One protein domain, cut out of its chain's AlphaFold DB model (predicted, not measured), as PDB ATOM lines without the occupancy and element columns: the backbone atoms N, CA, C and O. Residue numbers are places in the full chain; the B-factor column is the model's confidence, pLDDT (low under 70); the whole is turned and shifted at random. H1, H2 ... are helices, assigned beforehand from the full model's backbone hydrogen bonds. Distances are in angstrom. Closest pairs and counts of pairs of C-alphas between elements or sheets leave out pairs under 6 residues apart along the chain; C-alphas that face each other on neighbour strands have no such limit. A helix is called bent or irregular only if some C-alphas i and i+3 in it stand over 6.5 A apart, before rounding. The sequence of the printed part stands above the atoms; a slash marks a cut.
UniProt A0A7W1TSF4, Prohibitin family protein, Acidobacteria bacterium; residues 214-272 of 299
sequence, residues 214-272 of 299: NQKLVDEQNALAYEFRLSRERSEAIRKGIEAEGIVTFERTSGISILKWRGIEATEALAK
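AT A GLANCE: This is residues 214 to 272 of the 299 residues of the protein "Prohibitin family protein" of Acidobacteria bacterium (UniProt A0A7W1TSF4). One long straight helix, H1, meets a much shorter helix, H2, near one end, and the two make an L with a tight turn at the corner. H1 is the long arm and H2 the short arm; the far part of each, residues 214 to 246 of H1 and 262 to 272 of H2, sticks out with nothing packed beside it. The printed part has 59 residues with two named helices, H1 then H2 along the chain, and no named strand; the class is all helix. The whole is extended, with a radius of gyration of the C-alphas of 20.1 A, and the C-alphas span 59 by 28 by 11 A.

HOW THE PARTS SIT: H1, residues 214 to 254, is the longest helix, with 41 residues. H2, residues 258 to 272, is about perpendicular to H1, their lines standing at 78 degrees. The two helices are close but not clearly touching, with 2 pairs of C-alphas within 8 A. Their closest C-alphas are those of Glu 251 and Ile 258, 6.6 A apart, while the centres of the helices are 28.0 A apart. In H1 and H2 every O i to N i+4 pair is within hydrogen-bond range.

IN THESE COORDINATES: H1 begins at C-alpha 214, at (20.917, 76.367, 187.520), and ends at C-alpha 254, at (27.668, 23.605, 162.101), 59.0 A from first to last C-alpha. H2 measures 20.8 A from C-alpha 258 to C-alpha 272, which lies at (16.957, 22.086, 184.713). Neither helix is bent.

THE WHOLE: The two C-alphas farthest apart are those of Asn 214 and Gly 255, at 60.4 A. The first and last printed C-alphas, of Asn 214 and Lys 272, are 54.5 A apart. The link from H1 to H2 is tight, with 3 residues between them. The printed part has no cut. The mean pLDDT of the printed part is 91.8, with 95 for H1 and 85 for H2, and no printed residue is under 70.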
ATOM      1  N   ASN A 214      21.455  77.670 187.136       87.25
ATOM      2  CA  ASN A 214      20.917  76.367 187.520       87.25
ATOM      3  C   ASN A 214      20.229  75.675 186.338       87.25
ATOM      4  O   ASN A 214      20.488  74.500 186.088       87.25
ATOM      5  N   GLN A 215      19.423  76.406 185.565       93.19
ATOM      6  CA  GLN A 215      18.779  75.873 184.367       93.19
ATOM      7  C   GLN A 215      19.810  75.426 183.326       93.19
ATOM      8  O   GLN A 215      19.732  74.307 182.823       93.19
ATOM      9  N   LYS A 216      20.823  76.256 183.053       90.50
ATOM     10  CA  LYS A 216      21.909  75.911 182.131       90.50
ATOM     11  C   LYS A 216      22.674  74.665 182.587       90.50
ATOM     12  O   LYS A 216      22.944  73.797 181.765       90.50
ATOM     13  N   LEU A 217      23.004  74.560 183.876       89.69
ATOM     14  CA  LEU A 217      23.682  73.387 184.434       89.69
ATOM     15  C   LEU A 217      22.824  72.129 184.273       89.69
ATOM     16  O   LEU A 217      23.335  71.092 183.862       89.69
ATOM     17  N   VAL A 218      21.520  72.219 184.542       94.75
ATOM     18  CA  VAL A 218      20.579  71.111 184.321       94.75
ATOM     19  C   VAL A 218      20.561  70.699 182.848       94.75
ATOM     20  O   VAL A 218      20.656  69.508 182.548       94.75
ATOM     21  N   ASP A 219      20.495  71.656 181.928       95.94
ATOM     22  CA  ASP A 219      20.473  71.384 180.489       95.94
ATOM     23  C   ASP A 219      21.794  70.770 179.992       95.94
ATOM     24  O   ASP A 219      21.771  69.811 179.218       95.94
ATOM     25  N   GLU A 220      22.943  71.235 180.491       94.12
ATOM     26  CA  GLU A 220      24.260  70.644 180.207       94.12
ATOM     27  C   GLU A 220      24.357  69.201 180.725       94.12
ATOM     28  O   GLU A 220      24.791  68.308 179.992       94.12
ATOM     29  N   GLN A 221      23.894  68.931 181.950       95.38
ATOM     30  CA  GLN A 221      23.858  67.568 182.494       95.38
ATOM     31  C   GLN A 221      22.909  66.660 181.700       95.38
ATOM     32  O   GLN A 221      23.226  65.494 181.451       95.38
ATOM     33  N   ASN A 222      21.766  67.184 181.252       97.31
ATOM     34  CA  ASN A 222      20.821  66.448 180.415       97.31
ATOM     35  C   ASN A 222      21.416  66.109 179.043       97.31
ATOM     36  O   ASN A 222      21.246  64.982 178.568       97.31
ATOM     37  N   ALA A 223      22.134  67.049 178.424       97.69
ATOM     38  CA  ALA A 223      22.826  66.829 177.159       97.69
ATOM     39  C   ALA A 223      23.909  65.748 177.299       97.69
ATOM     40  O   ALA A 223      23.903  64.779 176.536       97.69
ATOM     41  N   LEU A 224      24.757  65.842 178.329       97.31
ATOM     42  CA  LEU A 224      25.768  64.824 178.639       97.31
ATOM     43  C   LEU A 224      25.125  63.447 178.860       97.31
ATOM     44  O   LEU A 224      25.552  62.449 178.279       97.31
ATOM     45  N   ALA A 225      24.050  63.375 179.650       97.56
ATOM     46  CA  ALA A 225      23.323  62.129 179.883       97.56
ATOM     47  C   ALA A 225      22.736  61.543 178.588       97.56
ATOM     48  O   ALA A 225      22.734  60.321 178.405       97.56
ATOM     49  N   TYR A 226      22.244  62.389 177.683       97.44
ATOM     50  CA  TYR A 226      21.736  61.962 176.383       97.44
ATOM     51  C   TYR A 226      22.851  61.408 175.486       97.44
ATOM     52  O   TYR A 226      22.674  60.345 174.888       97.44
ATOM     53  N   GLU A 227      24.018  62.053 175.450       97.31
ATOM     54  CA  GLU A 227      25.194  61.547 174.732       97.31
ATOM     55  C   GLU A 227      25.642  60.178 175.257       97.31
ATOM     56  O   GLU A 227      25.870  59.254 174.468       97.31
ATOM     57  N   PHE A 228      25.682  59.996 176.581       97.50
ATOM     58  CA  PHE A 228      25.984  58.697 177.187       97.50
ATOM     59  C   PHE A 228      24.957  57.627 176.806       97.50
ATOM     60  O   PHE A 228      25.338  56.495 176.498       97.50
ATOM     61  N   ARG A 229      23.662  57.968 176.772       97.25
ATOM     62  CA  ARG A 229      22.611  57.045 176.307       97.25
ATOM     63  C   ARG A 229      22.812  56.666 174.844       97.25
ATOM     64  O   ARG A 229      22.788  55.481 174.531       97.25
ATOM     65  N   LEU A 230      23.071  57.630 173.964       97.56
ATOM     66  CA  LEU A 230      23.299  57.364 172.543       97.56
ATOM     67  C   LEU A 230      24.538  56.486 172.318       97.56
ATOM     68  O   LEU A 230      24.499  55.557 171.512       97.56
ATOM     69  N   SER A 231      25.627  56.749 173.044       97.25
ATOM     70  CA  SER A 231      26.849  55.935 173.003       97.25
ATOM     71  C   SER A 231      26.596  54.495 173.468       97.25
ATOM     72  O   SER A 231      27.038  53.536 172.826       97.25
ATOM     73  N   ARG A 232      25.804  54.327 174.535       97.44
ATOM     74  CA  ARG A 232      25.381  53.014 175.032       97.44
ATOM     75  C   ARG A 232      24.537  52.262 174.004       97.44
ATOM     76  O   ARG A 232      24.844  51.111 173.717       97.44
ATOM     77  N   GLU A 233      23.532  52.906 173.415       96.50
ATOM     78  CA  GLU A 233      22.676  52.288 172.392       96.50
ATOM     79  C   GLU A 233      23.468  51.901 171.136       96.50
ATOM     80  O   GLU A 233      23.269  50.819 170.587       96.50
ATOM     81  N   ARG A 234      24.430  52.730 170.708       97.25
ATOM     82  CA  ARG A 234      25.351  52.384 169.610       97.25
ATOM     83  C   ARG A 234      26.196  51.158 169.945       97.25
ATOM     84  O   ARG A 234      26.328  50.268 169.111       97.25
ATOM     85  N   SER A 235      26.734  51.093 171.160       96.50
ATOM     86  CA  SER A 235      27.532  49.952 171.621       96.50
ATOM     87  C   SER A 235      26.695  48.671 171.695       96.50
ATOM     88  O   SER A 235      27.147  47.615 171.257       96.50
ATOM     89  N   GLU A 236      25.448  48.759 172.164       96.38
ATOM     90  CA  GLU A 236      24.502  47.637 172.162       96.38
ATOM     91  C   GLU A 236      24.108  47.206 170.744       96.38
ATOM     92  O   GLU A 236      24.013  46.009 170.474       96.38
ATOM     93  N   ALA A 237      23.914  48.147 169.818       97.12
ATOM     94  CA  ALA A 237      23.638  47.836 168.418       97.12
ATOM     95  C   ALA A 237      24.817  47.099 167.761       97.12
ATOM     96  O   ALA A 237      24.604  46.087 167.094       97.12
ATOM     97  N   ILE A 238      26.053  47.551 168.005       96.88
ATOM     98  CA  ILE A 238      27.272  46.873 167.535       96.88
ATOM     99  C   ILE A 238      27.372  45.472 168.149       96.88
ATOM    100  O   ILE A 238      27.578  44.505 167.418       96.88
ATOM    101  N   ARG A 239      27.161  45.335 169.467       97.50
ATOM    102  CA  ARG A 239      27.176  44.036 170.162       97.50
ATOM    103  C   ARG A 239      26.176  43.057 169.547       97.50
ATOM    104  O   ARG A 239      26.546  41.927 169.245       97.50
ATOM    105  N   LYS A 240      24.932  43.497 169.327       96.44
ATOM    106  CA  LYS A 240      23.881  42.689 168.686       96.44
ATOM    107  C   LYS A 240      24.222  42.333 167.238       96.44
ATOM    108  O   LYS A 240      23.904  41.232 166.805       96.44
ATOM    109  N   GLY A 241      24.866  43.237 166.499       97.00
ATOM    110  CA  GLY A 241      25.344  42.974 165.140       97.00
ATOM    111  C   GLY A 241      26.399  41.867 165.099       97.00
ATOM    112  O   GLY A 241      26.249  40.915 164.340       97.00
ATOM    113  N   ILE A 242      27.408  41.946 165.974       96.19
ATOM    114  CA  ILE A 242      28.447  40.911 166.115       96.19
ATOM    115  C   ILE A 242      27.826  39.577 166.555       96.19
ATOM    116  O   ILE A 242      28.192  38.525 166.040       96.19
ATOM    117  N   GLU A 243      26.861  39.602 167.481       93.88
ATOM    118  CA  GLU A 243      26.124  38.405 167.908       93.88
ATOM    119  C   GLU A 243      25.365  37.763 166.736       93.88
ATOM    120  O   GLU A 243      25.458  36.552 166.532       93.88
ATOM    121  N   ALA A 244      24.671  38.562 165.923       93.75
ATOM    122  CA  ALA A 244      23.966  38.081 164.737       93.75
ATOM    123  C   ALA A 244      24.923  37.499 163.681       93.75
ATOM    124  O   ALA A 244      24.657  36.425 163.143       93.75
ATOM    125  N   GLU A 245      26.052  38.156 163.411       94.94
ATOM    126  CA  GLU A 245      27.084  37.645 162.496       94.94
ATOM    127  C   GLU A 245      27.704  36.336 163.009       94.94
ATOM    128  O   GLU A 245      27.903  35.386 162.242       94.94
ATOM    129  N   GLY A 246      27.938  36.245 164.322       93.44
ATOM    130  CA  GLY A 246      28.381  35.025 164.990       93.44
ATOM    131  C   GLY A 246      27.385  33.875 164.829       93.44
ATOM    132  O   GLY A 246      27.797  32.757 164.523       93.44
ATOM    133  N   ILE A 247      26.080  34.148 164.949       90.44
ATOM    134  CA  ILE A 247      25.012  33.162 164.719       90.44
ATOM    135  C   ILE A 247      25.010  32.681 163.264       90.44
ATOM    136  O   ILE A 247      25.020  31.475 163.031       90.44
ATOM    137  N   VAL A 248      25.047  33.593 162.289       91.25
ATOM    138  CA  VAL A 248      25.068  33.231 160.857       91.25
ATOM    139  C   VAL A 248      26.295  32.376 160.528       91.25
ATOM    140  O   VAL A 248      26.199  31.378 159.810       91.25
ATOM    141  N   THR A 249      27.452  32.738 161.083       91.81
ATOM    142  CA  THR A 249      28.694  31.973 160.919       91.81
ATOM    143  C   THR A 249      28.572  30.588 161.555       91.81
ATOM    144  O   THR A 249      28.920  29.591 160.923       91.81
ATOM    145  N   PHE A 250      28.013  30.503 162.764       90.12
ATOM    146  CA  PHE A 250      27.767  29.237 163.452       90.12
ATOM    147  C   PHE A 250      26.829  28.318 162.663       90.12
ATOM    148  O   PHE A 250      27.155  27.145 162.488       90.12
ATOM    149  N   GLU A 251      25.702  28.820 162.156       91.06
ATOM    150  CA  GLU A 251      24.778  28.031 161.330       91.06
ATOM    151  C   GLU A 251      25.475  27.502 160.074       91.06
ATOM    152  O   GLU A 251      25.362  26.320 159.742       91.06
ATOM    153  N   ARG A 252      26.255  28.360 159.402       90.38
ATOM    154  CA  ARG A 252      26.989  27.999 158.184       90.38
ATOM    155  C   ARG A 252      28.049  26.924 158.433       90.38
ATOM    156  O   ARG A 252      28.252  26.078 157.566       90.38
ATOM    157  N   THR A 253      28.731  26.956 159.580       89.75
ATOM    158  CA  THR A 253      29.787  25.988 159.924       89.75
ATOM    159  C   THR A 253      29.236  24.693 160.524       89.75
ATOM    160  O   THR A 253      29.743  23.621 160.209       89.75
ATOM    161  N   SER A 254      28.221  24.768 161.387       87.31
ATOM    162  CA  SER A 254      27.668  23.605 162.101       87.31
ATOM    163  C   SER A 254      26.588  22.854 161.316       87.31
ATOM    164  O   SER A 254      26.367  21.671 161.567       87.31
ATOM    165  N   GLY A 255      25.895  23.523 160.387       85.88
ATOM    166  CA  GLY A 255      24.763  22.963 159.643       85.88
ATOM    167  C   GLY A 255      23.472  22.809 160.461       85.88
ATOM    168  O   GLY A 255      22.486  22.279 159.947       85.88
ATOM    169  N   ILE A 256      23.449  23.259 161.720       86.06
ATOM    170  CA  ILE A 256      22.268  23.232 162.594       86.06
ATOM    171  C   ILE A 256      21.608  24.612 162.555       86.06
ATOM    172  O   ILE A 256      22.278  25.621 162.753       86.06
ATOM    173  N   SER A 257      20.289  24.669 162.333       87.81
ATOM    174  CA  SER A 257      19.564  25.945 162.370       87.81
ATOM    175  C   SER A 257      19.499  26.518 163.788       87.81
ATOM    176  O   SER A 257      19.325  25.785 164.768       87.81
ATOM    177  N   ILE A 258      19.551  27.844 163.902       87.38
ATOM    178  CA  ILE A 258      19.465  28.596 165.157       87.38
ATOM    179  C   ILE A 258      18.198  28.246 165.928       87.38
ATOM    180  O   ILE A 258      18.232  28.138 167.148       87.38
ATOM    181  N   LEU A 259      17.087  28.003 165.227       87.31
ATOM    182  CA  LEU A 259      15.819  27.605 165.838       87.31
ATOM    183  C   LEU A 259      15.917  26.226 166.505       87.31
ATOM    184  O   LEU A 259      15.416  26.057 167.615       87.31
ATOM    185  N   LYS A 260      16.593  25.255 165.872       86.88
ATOM    186  CA  LYS A 260      16.836  23.935 166.477       86.88
ATOM    187  C   LYS A 260      17.785  24.050 167.667       86.88
ATOM    188  O   LYS A 260      17.486  23.495 168.720       86.88
ATOM    189  N   TRP A 261      18.878  24.808 167.534       84.81
ATOM    190  CA  TRP A 261      19.828  25.033 168.629       84.81
ATOM    191  C   TRP A 261      19.169  25.710 169.841       84.81
ATOM    192  O   TRP A 261      19.231  25.182 170.950       84.81
ATOM    193  N   ARG A 262      18.444  26.818 169.628       88.19
ATOM    194  CA  ARG A 262      17.671  27.506 170.680       88.19
ATOM    195  C   ARG A 262      16.568  26.625 171.263       88.19
ATOM    196  O   ARG A 262      16.295  26.718 172.454       88.19
ATOM    197  N   GLY A 263      15.953  25.758 170.459       88.19
ATOM    198  CA  GLY A 263      14.979  24.774 170.935       88.19
ATOM    199  C   GLY A 263      15.593  23.756 171.901       88.19
ATOM    200  O   GLY A 263      15.004  23.477 172.946       88.19
ATOM    201  N   ILE A 264      16.792  23.247 171.597       86.62
ATOM    202  CA  ILE A 264      17.544  22.342 172.483       86.62
ATOM    203  C   ILE A 264      17.928  23.070 173.777       86.62
ATOM    204  O   ILE A 264      17.661  22.550 174.857       86.62
ATOM    205  N   GLU A 265      18.461  24.292 173.677       86.69
ATOM    206  CA  GLU A 265      18.864  25.111 174.830       86.69
ATOM    207  C   GLU A 265      17.675  25.439 175.751       86.69
ATOM    208  O   GLU A 265      17.759  25.284 176.969       86.69
ATOM    209  N   ALA A 266      16.527  25.820 175.181       86.81
ATOM    210  CA  ALA A 266      15.304  26.063 175.941       86.81
ATOM    211  C   ALA A 266      14.789  24.785 176.621       86.81
ATOM    212  O   ALA A 266      14.354  24.835 177.772       86.81
ATOM    213  N   THR A 267      14.868  23.637 175.942       85.44
ATOM    214  CA  THR A 267      14.471  22.340 176.512       85.44
ATOM    215  C   THR A 267      15.407  21.931 177.651       85.44
ATOM    216  O   THR A 267      14.936  21.465 178.686       85.44
ATOM    217  N   GLU A 268      16.714  22.164 177.516       86.31
ATOM    218  CA  GLU A 268      17.705  21.918 178.568       86.31
ATOM    219  C   GLU A 268      17.482  22.829 179.786       86.31
ATOM    220  O   GLU A 268      17.476  22.356 180.925       86.31
ATOM    221  N   ALA A 269      17.249  24.126 179.564       84.69
ATOM    222  CA  ALA A 269      16.957  25.087 180.625       84.69
ATOM    223  C   ALA A 269      15.646  24.754 181.361       84.69
ATOM    224  O   ALA A 269      15.588  24.828 182.589       84.69
ATOM    225  N   LEU A 270      14.606  24.336 180.629       79.38
ATOM    226  CA  LEU A 270      13.335  23.881 181.204       79.38
ATOM    227  C   LEU A 270      13.494  22.574 181.991       79.38
ATOM    228  O   LEU A 270      12.936  22.474 183.085       79.38
ATOM    229  N   ALA A 271      14.282  21.619 181.483       80.50
ATOM    230  CA  ALA A 271      14.604  20.366 182.171       80.50
ATOM    231  C   ALA A 271      15.405  20.593 183.465       80.50
ATOM    232  O   ALA A 271      15.244  19.845 184.426       80.50
ATOM    233  N   LYS A 272      16.236  21.643 183.509       81.38
ATOM    234  CA  LYS A 272      16.957  22.086 184.713       81.38
ATOM    235  C   LYS A 272      16.101  22.934 185.663       81.38
ATOM    236  O   LYS A 272      16.521  23.164 186.796       81.38
TER     237      LYS A 272